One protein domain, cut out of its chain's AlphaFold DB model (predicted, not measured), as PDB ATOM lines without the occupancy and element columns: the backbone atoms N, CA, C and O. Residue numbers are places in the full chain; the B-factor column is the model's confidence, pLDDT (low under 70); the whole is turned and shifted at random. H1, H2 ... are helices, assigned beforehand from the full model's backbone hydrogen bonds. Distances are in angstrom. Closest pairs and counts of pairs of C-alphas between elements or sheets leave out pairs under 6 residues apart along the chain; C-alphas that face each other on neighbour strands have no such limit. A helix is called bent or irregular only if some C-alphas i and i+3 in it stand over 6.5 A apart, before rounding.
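AT A GLANCE: This is residues 112 to 175 of the 394 residues of an uncharacterized protein of Janthinobacterium lividum (UniProt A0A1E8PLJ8). Picture a long helical hairpin, a narrow V: H1 and H2 meet near residues 132 and 153, where the loop of residues 134 to 151 makes a small head, and their other ends spread apart. The printed part has 64 residues with two named helices, H1 then H2, and no named strand; the class is all helix. It is a loose rod, 46 by 21 by 14 A, with a radius of gyration of the C-alphas of 14.9 A.

IN THESE COORDINATES: Find C-alpha 112 at (54.506, -21.312, -20.896); from there H1, residues 112 to 133, runs 31.3 A. H2, residues 152 to 173, runs 32.4 A and ends at C-alpha 173, (50.265, -40.396, -18.110). Near residue 167 you meet a kink of 34 degrees; H2 is only just irregular, with C-alphas 165 and 168 6.8 A apart.

HOW THE PARTS SIT: H1 touches H2, with residues 152 to 160 of H2 alone; look at their closest C-alphas, Gly 132 and Ser 153, 5.2 A apart. They run opposite ways at a shallow tilt of 23 degrees. Every O i to N i+4 pair is within hydrogen-bond range in H1, 13 of 18 in H2.

THE WHOLE: Residues 112 to 117 and 165 to 175 stand free. The link is long, 18 residues. The printed part has no cut, and no printed residue is under pLDDT 70.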
ATOM      1  N   PRO A 112      54.474 -22.483 -21.782       91.75
ATOM      2  CA  PRO A 112      54.506 -21.312 -20.896       91.75
ATOM      3  C   PRO A 112      53.170 -20.563 -20.829       91.75
ATOM      4  O   PRO A 112      52.706 -20.221 -19.746       91.75
ATOM      5  N   CYS A 113      52.501 -20.396 -21.974       91.56
ATOM      6  CA  CYS A 113      51.174 -19.782 -22.042       91.56
ATOM      7  C   CYS A 113      50.127 -20.581 -21.247       91.56
ATOM      8  O   CYS A 113      49.366 -19.994 -20.486       91.56
ATOM      9  N   ALA A 114      50.145 -21.917 -21.325       90.81
ATOM     10  CA  ALA A 114      49.242 -22.755 -20.539       90.81
ATOM     11  C   ALA A 114      49.498 -22.606 -19.031       90.81
ATOM     12  O   ALA A 114      48.547 -22.531 -18.259       90.81
ATOM     13  N   ARG A 115      50.765 -22.497 -18.604       94.12
ATOM     14  CA  ARG A 115      51.110 -22.227 -17.196       94.12
ATOM     15  C   ARG A 115      50.601 -20.861 -16.741       94.12
ATOM     16  O   ARG A 115      50.045 -20.768 -15.655       94.12
ATOM     17  N   ALA A 116      50.748 -19.830 -17.574       95.06
ATOM     18  CA  ALA A 116      50.225 -18.498 -17.285       95.06
ATOM     19  C   ALA A 116      48.693 -18.509 -17.159       95.06
ATOM     20  O   ALA A 116      48.161 -17.974 -16.193       95.06
ATOM     21  N   CYS A 117      47.983 -19.183 -18.070       94.12
ATOM     22  CA  CYS A 117      46.532 -19.352 -17.971       94.12
ATOM     23  C   CYS A 117      46.129 -20.100 -16.694       94.12
ATOM     24  O   CYS A 117      45.242 -19.640 -15.987       94.12
ATOM     25  N   LEU A 118      46.801 -21.207 -16.358       95.50
ATOM     26  CA  LEU A 118      46.544 -21.947 -15.117       95.50
ATOM     27  C   LEU A 118      46.776 -21.083 -13.872       95.50
ATOM     28  O   LEU A 118      45.975 -21.138 -12.940       95.50
ATOM     29  N   LEU A 119      47.832 -20.264 -13.861       95.94
ATOM     30  CA  LEU A 119      48.106 -19.331 -12.770       95.94
ATOM     31  C   LEU A 119      46.993 -18.286 -12.647       95.94
ATOM     32  O   LEU A 119      46.441 -18.119 -11.566       95.94
ATOM     33  N   LEU A 120      46.622 -17.629 -13.748       96.50
ATOM     34  CA  LEU A 120      45.548 -16.632 -13.758       96.50
ATOM     35  C   LEU A 120      44.208 -17.235 -13.316       96.50
ATOM     36  O   LEU A 120      43.521 -16.642 -12.489       96.50
ATOM     37  N   CYS A 121      43.865 -18.433 -13.795       95.06
ATOM     38  CA  CYS A 121      42.680 -19.163 -13.346       95.06
ATOM     39  C   CYS A 121      42.748 -19.495 -11.854       95.06
ATOM     40  O   CYS A 121      41.751 -19.329 -11.160       95.06
ATOM     41  N   THR A 122      43.914 -19.901 -11.344       96.44
ATOM     42  CA  THR A 122      44.106 -20.187  -9.914       96.44
ATOM     43  C   THR A 122      43.940 -18.930  -9.066       96.44
ATOM     44  O   THR A 122      43.286 -18.982  -8.031       96.44
ATOM     45  N   LEU A 123      44.479 -17.791  -9.502       97.06
ATOM     46  CA  LEU A 123      44.327 -16.516  -8.798       97.06
ATOM     47  C   LEU A 123      42.870 -16.037  -8.805       97.06
ATOM     48  O   LEU A 123      42.358 -15.629  -7.766       97.06
ATOM     49  N   ALA A 124      42.185 -16.134  -9.947       95.62
ATOM     50  CA  ALA A 124      40.769 -15.788 -10.060       95.62
ATOM     51  C   ALA A 124      39.888 -16.706  -9.199       95.62
ATOM     52  O   ALA A 124      39.002 -16.228  -8.491       95.62
ATOM     53  N   TRP A 125      40.163 -18.011  -9.219       95.19
ATOM     54  CA  TRP A 125      39.516 -18.998  -8.359       95.19
ATOM     55  C   TRP A 125      39.736 -18.685  -6.879       95.19
ATOM     56  O   TRP A 125      38.769 -18.647  -6.124       95.19
ATOM     57  N   LEU A 126      40.975 -18.399  -6.468       95.94
ATOM     58  CA  LEU A 126      41.301 -18.082  -5.079       95.94
ATOM     59  C   LEU A 126      40.596 -16.800  -4.630       95.94
ATOM     60  O   LEU A 126      40.012 -16.771  -3.553       95.94
ATOM     61  N   ALA A 127      40.584 -15.765  -5.470       95.75
ATOM     62  CA  ALA A 127      39.857 -14.533  -5.187       95.75
ATOM     63  C   ALA A 127      38.346 -14.783  -5.030       95.75
ATOM     64  O   ALA A 127      37.740 -14.262  -4.098       95.75
ATOM     65  N   ALA A 128      37.737 -15.596  -5.899       93.75
ATOM     66  CA  ALA A 128      36.320 -15.948  -5.808       93.75
ATOM     67  C   ALA A 128      36.003 -16.787  -4.557       93.75
ATOM     68  O   ALA A 128      35.021 -16.513  -3.870       93.75
ATOM     69  N   LEU A 129      36.858 -17.761  -4.236       94.19
ATOM     70  CA  LEU A 129      36.745 -18.609  -3.051       94.19
ATOM     71  C   LEU A 129      36.826 -17.778  -1.768       94.19
ATOM     72  O   LEU A 129      35.942 -17.858  -0.920       94.19
ATOM     73  N   LEU A 130      37.865 -16.944  -1.649       94.38
ATOM     74  CA  LEU A 130      38.095 -16.104  -0.476       94.38
ATOM     75  C   LEU A 130      36.977 -15.078  -0.297       94.38
ATOM     76  O   LEU A 130      36.506 -14.892   0.817       94.38
ATOM     77  N   ARG A 131      36.494 -14.466  -1.385       94.12
ATOM     78  CA  ARG A 131      35.327 -13.571  -1.338       94.12
ATOM     79  C   ARG A 131      34.046 -14.270  -0.890       94.12
ATOM     80  O   ARG A 131      33.184 -13.610  -0.328       94.12
ATOM     81  N   GLY A 132      33.894 -15.555  -1.204       91.19
ATOM     82  CA  GLY A 132      32.710 -16.327  -0.843       91.19
ATOM     83  C   GLY A 132      32.730 -16.834   0.597       91.19
ATOM     84  O   GLY A 132      31.675 -16.914   1.212       91.19
ATOM     85  N   VAL A 133      33.907 -17.170   1.131       91.69
ATOM     86  CA  VAL A 133      34.046 -17.776   2.466       91.69
ATOM     87  C   VAL A 133      34.368 -16.766   3.570       91.69
ATOM     88  O   VAL A 133      34.171 -17.083   4.739       91.69
ATOM     89  N   LEU A 134      34.897 -15.580   3.235       92.62
ATOM     90  CA  LEU A 134      35.294 -14.571   4.221       92.62
ATOM     91  C   LEU A 134      34.213 -13.495   4.436       92.62
ATOM     92  O   LEU A 134      33.646 -13.009   3.456       92.62
ATOM     93  N   PRO A 135      34.002 -13.041   5.690       91.25
ATOM     94  CA  PRO A 135      34.605 -13.556   6.928       91.25
ATOM     95  C   PRO A 135      34.117 -14.976   7.245       91.25
ATOM     96  O   PRO A 135      32.986 -15.316   6.912       91.25
ATOM     97  N   LEU A 136      34.977 -15.792   7.874       88.00
ATOM     98  CA  LEU A 136      34.649 -17.184   8.204       88.00
ATOM     99  C   LEU A 136      33.369 -17.221   9.053       88.00
ATOM    100  O   LEU A 136      33.395 -16.722  10.182       88.00
ATOM    101  N   PRO A 137      32.262 -17.780   8.534       85.69
ATOM    102  CA  PRO A 137      31.033 -17.890   9.303       85.69
ATOM    103  C   PRO A 137      31.205 -18.932  10.418       85.69
ATOM    104  O   PRO A 137      32.140 -19.737  10.411       85.69
ATOM    105  N   SER A 138      30.303 -18.921  11.396       86.62
ATOM    106  CA  SER A 138      30.263 -19.949  12.437       86.62
ATOM    107  C   SER A 138      29.912 -21.317  11.848       86.62
ATOM    108  O   SER A 138      29.055 -21.411  10.972       86.62
ATOM    109  N   LEU A 139      30.524 -22.377  12.378       87.19
ATOM    110  CA  LEU A 139      30.197 -23.764  12.043       87.19
ATOM    111  C   LEU A 139      28.911 -24.185  12.769       87.19
ATOM    112  O   LEU A 139      28.965 -24.689  13.890       87.19
ATOM    113  N   ASP A 140      27.757 -23.946  12.151       84.25
ATOM    114  CA  ASP A 140      26.466 -24.459  12.604       84.25
ATOM    115  C   ASP A 140      26.135 -25.815  11.953       84.25
ATOM    116  O   ASP A 140      26.845 -26.305  11.072       84.25
ATOM    117  N   VAL A 141      25.053 -26.454  12.407       80.38
ATOM    118  CA  VAL A 141      24.635 -27.780  11.913       80.38
ATOM    119  C   VAL A 141      24.309 -27.745  10.414       80.38
ATOM    120  O   VAL A 141      24.566 -28.718   9.715       80.38
ATOM    121  N   TYR A 142      23.814 -26.612   9.907       80.50
ATOM    122  CA  TYR A 142      23.390 -26.445   8.514       80.50
ATOM    123  C   TYR A 142      24.450 -25.802   7.612       80.50
ATOM    124  O   TYR A 142      24.197 -25.583   6.422       80.50
ATOM    125  N   ALA A 143      25.648 -25.532   8.144       82.06
ATOM    126  CA  ALA A 143      26.757 -24.894   7.439       82.06
ATOM    127  C   ALA A 143      27.048 -25.560   6.091       82.06
ATOM    128  O   ALA A 143      27.363 -24.882   5.110       82.06
ATOM    129  N   TRP A 144      26.911 -26.883   6.039       81.50
ATOM    130  CA  TRP A 144      27.243 -27.716   4.889       81.50
ATOM    131  C   TRP A 144      26.018 -28.304   4.200       81.50
ATOM    132  O   TRP A 144      26.225 -29.132   3.324       81.50
ATOM    133  N   ASP A 145      24.803 -27.850   4.546       80.75
ATOM    134  CA  ASP A 145      23.515 -28.418   4.108       80.75
ATOM    135  C   ASP A 145      22.669 -27.480   3.226       80.75
ATOM    136  O   ASP A 145      21.581 -27.838   2.780       80.75
ATOM    137  N   ASN A 146      23.164 -26.273   2.931       82.81
ATOM    138  CA  ASN A 146      22.410 -25.266   2.181       82.81
ATOM    139  C   ASN A 146      23.266 -24.527   1.134       82.81
ATOM    140  O   ASN A 146      24.404 -24.134   1.391       82.81
ATOM    141  N   TYR A 147      22.683 -24.255  -0.038       84.50
ATOM    142  CA  TYR A 147      23.265 -23.435  -1.107       84.50
ATOM    143  C   TYR A 147      23.479 -21.966  -0.712       84.50
ATOM    144  O   TYR A 147      24.337 -21.304  -1.296       84.50
ATOM    145  N   LEU A 148      22.717 -21.456   0.256       86.62
ATOM    146  CA  LEU A 148      22.831 -20.076   0.741       86.62
ATOM    147  C   LEU A 148      23.977 -19.880   1.746       86.62
ATOM    148  O   LEU A 148      24.356 -18.747   2.024       86.62
ATOM    149  N   SER A 149      24.538 -20.970   2.278       88.62
ATOM    150  CA  SER A 149      25.676 -20.908   3.194       88.62
ATOM    151  C   SER A 149      26.930 -20.373   2.481       88.62
ATOM    152  O   SER A 149      27.203 -20.795   1.349       88.62
ATOM    153  N   PRO A 150      27.765 -19.532   3.124       89.38
ATOM    154  CA  PRO A 150      29.043 -19.096   2.553       89.38
ATOM    155  C   PRO A 150      29.977 -20.267   2.209       89.38
ATOM    156  O   PRO A 150      30.779 -20.180   1.274       89.38
ATOM    157  N   TYR A 151      29.831 -21.414   2.882       90.19
ATOM    158  CA  TYR A 151      30.589 -22.634   2.586       90.19
ATOM    159  C   TYR A 151      30.254 -23.252   1.224       90.19
ATOM    160  O   TYR A 151      31.052 -24.024   0.693       90.19
ATOM    161  N   ASN A 152      29.151 -22.859   0.581       89.88
ATOM    162  CA  ASN A 152      28.885 -23.211  -0.814       89.88
ATOM    163  C   ASN A 152      30.041 -22.769  -1.745       89.88
ATOM    164  O   ASN A 152      30.378 -23.462  -2.707       89.88
ATOM    165  N   SER A 153      30.744 -21.678  -1.419       90.75
ATOM    166  CA  SER A 153      31.952 -21.281  -2.156       90.75
ATOM    167  C   SER A 153      33.042 -22.364  -2.140       90.75
ATOM    168  O   SER A 153      33.667 -22.609  -3.172       90.75
ATOM    169  N   LEU A 154      33.216 -23.077  -1.019       91.56
ATOM    170  CA  LEU A 154      34.129 -24.218  -0.903       91.56
ATOM    171  C   LEU A 154      33.646 -25.409  -1.742       91.56
ATOM    172  O   LEU A 154      34.462 -26.045  -2.412       91.56
ATOM    173  N   ARG A 155      32.329 -25.671  -1.767       90.88
ATOM    174  CA  ARG A 155      31.733 -26.719  -2.617       90.88
ATOM    175  C   ARG A 155      32.057 -26.487  -4.085       90.88
ATOM    176  O   ARG A 155      32.480 -27.406  -4.771       90.88
ATOM    177  N   LEU A 156      31.873 -25.263  -4.574       89.19
ATOM    178  CA  LEU A 156      32.217 -24.905  -5.953       89.19
ATOM    179  C   LEU A 156      33.737 -24.898  -6.164       89.19
ATOM    180  O   LEU A 156      34.235 -25.306  -7.213       89.19
ATOM    181  N   GLY A 157      34.484 -24.464  -5.148       90.38
ATOM    182  CA  GLY A 157      35.933 -24.346  -5.191       90.38
ATOM    183  C   GLY A 157      36.671 -25.681  -5.303       90.38
ATOM    184  O   GLY A 157      37.715 -25.733  -5.960       90.38
ATOM    185  N   LYS A 158      36.131 -26.766  -4.729       93.00
ATOM    186  CA  LYS A 158      36.781 -28.090  -4.701       93.00
ATOM    187  C   LYS A 158      37.123 -28.627  -6.097       93.00
ATOM    188  O   LYS A 158      38.151 -29.277  -6.262       93.00
ATOM    189  N   ALA A 159      36.330 -28.299  -7.121       92.25
ATOM    190  CA  ALA A 159      36.549 -28.767  -8.491       92.25
ATOM    191  C   ALA A 159      37.907 -28.316  -9.065       92.25
ATOM    192  O   ALA A 159      38.597 -29.088  -9.741       92.25
ATOM    193  N   TRP A 160      38.338 -27.086  -8.757       94.81
ATOM    194  CA  TRP A 160      39.662 -26.603  -9.160       94.81
ATOM    195  C   TRP A 160      40.775 -27.308  -8.382       94.81
ATOM    196  O   TRP A 160      41.774 -27.715  -8.975       94.81
ATOM    197  N   ALA A 161      40.585 -27.527  -7.076       94.56
ATOM    198  CA  ALA A 161      41.543 -28.260  -6.249       94.56
ATOM    199  C   ALA A 161      41.759 -29.694  -6.768       94.56
ATOM    200  O   ALA A 161      42.904 -30.113  -6.948       94.56
ATOM    201  N   TRP A 162      40.683 -30.406  -7.122       96.12
ATOM    202  CA  TRP A 162      40.777 -31.712  -7.779       96.12
ATOM    203  C   TRP A 162      41.527 -31.651  -9.105       96.12
ATOM    204  O   TRP A 162      42.389 -32.489  -9.366       96.12
ATOM    205  N   SER A 163      41.254 -30.634  -9.922       94.81
ATOM    206  CA  SER A 163      41.950 -30.438 -11.196       94.81
ATOM    207  C   SER A 163      43.461 -30.259 -10.996       94.81
ATOM    208  O   SER A 163      44.254 -30.825 -11.750       94.81
ATOM    209  N   MET A 164      43.875 -29.527  -9.955       95.00
ATOM    210  CA  MET A 164      45.292 -29.344  -9.616       95.00
ATOM    211  C   MET A 164      45.935 -30.622  -9.069       95.00
ATOM    212  O   MET A 164      47.082 -30.907  -9.408       95.00
ATOM    213  N   LEU A 165      45.206 -31.430  -8.293       95.88
ATOM    214  CA  LEU A 165      45.678 -32.744  -7.835       95.88
ATOM    215  C   LEU A 165      45.824 -33.743  -8.994       95.88
ATOM    216  O   LEU A 165      46.743 -34.555  -9.011       95.88
ATOM    217  N   LEU A 166      44.959 -33.683 -10.005       95.88
ATOM    218  CA  LEU A 166      45.081 -34.539 -11.186       95.88
ATOM    219  C   LEU A 166      46.175 -34.078 -12.159       95.88
ATOM    220  O   LEU A 166      46.641 -34.878 -12.973       95.88
ATOM    221  N   LEU A 167      46.612 -32.817 -12.095       94.94
ATOM    222  CA  LEU A 167      47.554 -32.255 -13.063       94.94
ATOM    223  C   LEU A 167      48.895 -33.017 -13.124       94.94
ATOM    224  O   LEU A 167      49.294 -33.381 -14.231       94.94
ATOM    225  N   PRO A 168      49.587 -33.348 -12.013       92.94
ATOM    226  CA  PRO A 168      50.810 -34.153 -12.071       92.94
ATOM    227  C   PRO A 168      50.595 -35.536 -12.697       92.94
ATOM    228  O   PRO A 168      51.453 -36.024 -13.435       92.94
ATOM    229  N   LEU A 169      49.433 -36.154 -12.451       93.44
ATOM    230  CA  LEU A 169      49.061 -37.433 -13.059       93.44
ATOM    231  C   LEU A 169      48.855 -37.283 -14.567       93.44
ATOM    232  O   LEU A 169      49.327 -38.122 -15.332       93.44
ATOM    233  N   LEU A 170      48.217 -36.195 -15.006       94.44
ATOM    234  CA  LEU A 170      48.038 -35.875 -16.421       94.44
ATOM    235  C   LEU A 170      49.377 -35.639 -17.125       94.44
ATOM    236  O   LEU A 170      49.580 -36.136 -18.225       94.44
ATOM    237  N   LEU A 171      50.307 -34.911 -16.504       92.38
ATOM    238  CA  LEU A 171      51.630 -34.664 -17.090       92.38
ATOM    239  C   LEU A 171      52.455 -35.943 -17.221       92.38
ATOM    240  O   LEU A 171      53.263 -36.068 -18.139       92.38
ATOM    241  N   ARG A 172      52.237 -36.907 -16.326       90.25
ATOM    242  CA  ARG A 172      52.895 -38.209 -16.354       90.25
ATOM    243  C   ARG A 172      52.274 -39.177 -17.360       90.25
ATOM    244  O   ARG A 172      53.009 -39.796 -18.114       90.25
ATOM    245  N   ASP A 173      50.954 -39.354 -17.334       90.38
ATOM    246  CA  ASP A 173      50.265 -40.396 -18.110       90.38
ATOM    247  C   ASP A 173      49.710 -39.859 -19.459       90.38
ATOM    248  O   ASP A 173      49.286 -40.635 -20.314       90.38
ATOM    249  N   GLY A 174      49.709 -38.539 -19.673       88.62
ATOM    250  CA  GLY A 174      49.044 -37.845 -20.783       88.62
ATOM    251  C   GLY A 174      49.886 -37.624 -22.040       88.62
ATOM    252  O   GLY A 174      49.822 -36.544 -22.625       88.62
ATOM    253  N   ASP A 175      50.645 -38.625 -22.495       90.50
ATOM    254  CA  ASP A 175      51.236 -38.570 -23.840       90.50
ATOM    255  C   ASP A 175      50.135 -38.408 -24.914       90.50
ATOM    256  O   ASP A 175      49.001 -38.869 -24.756       90.50
TER     257      ASP A 175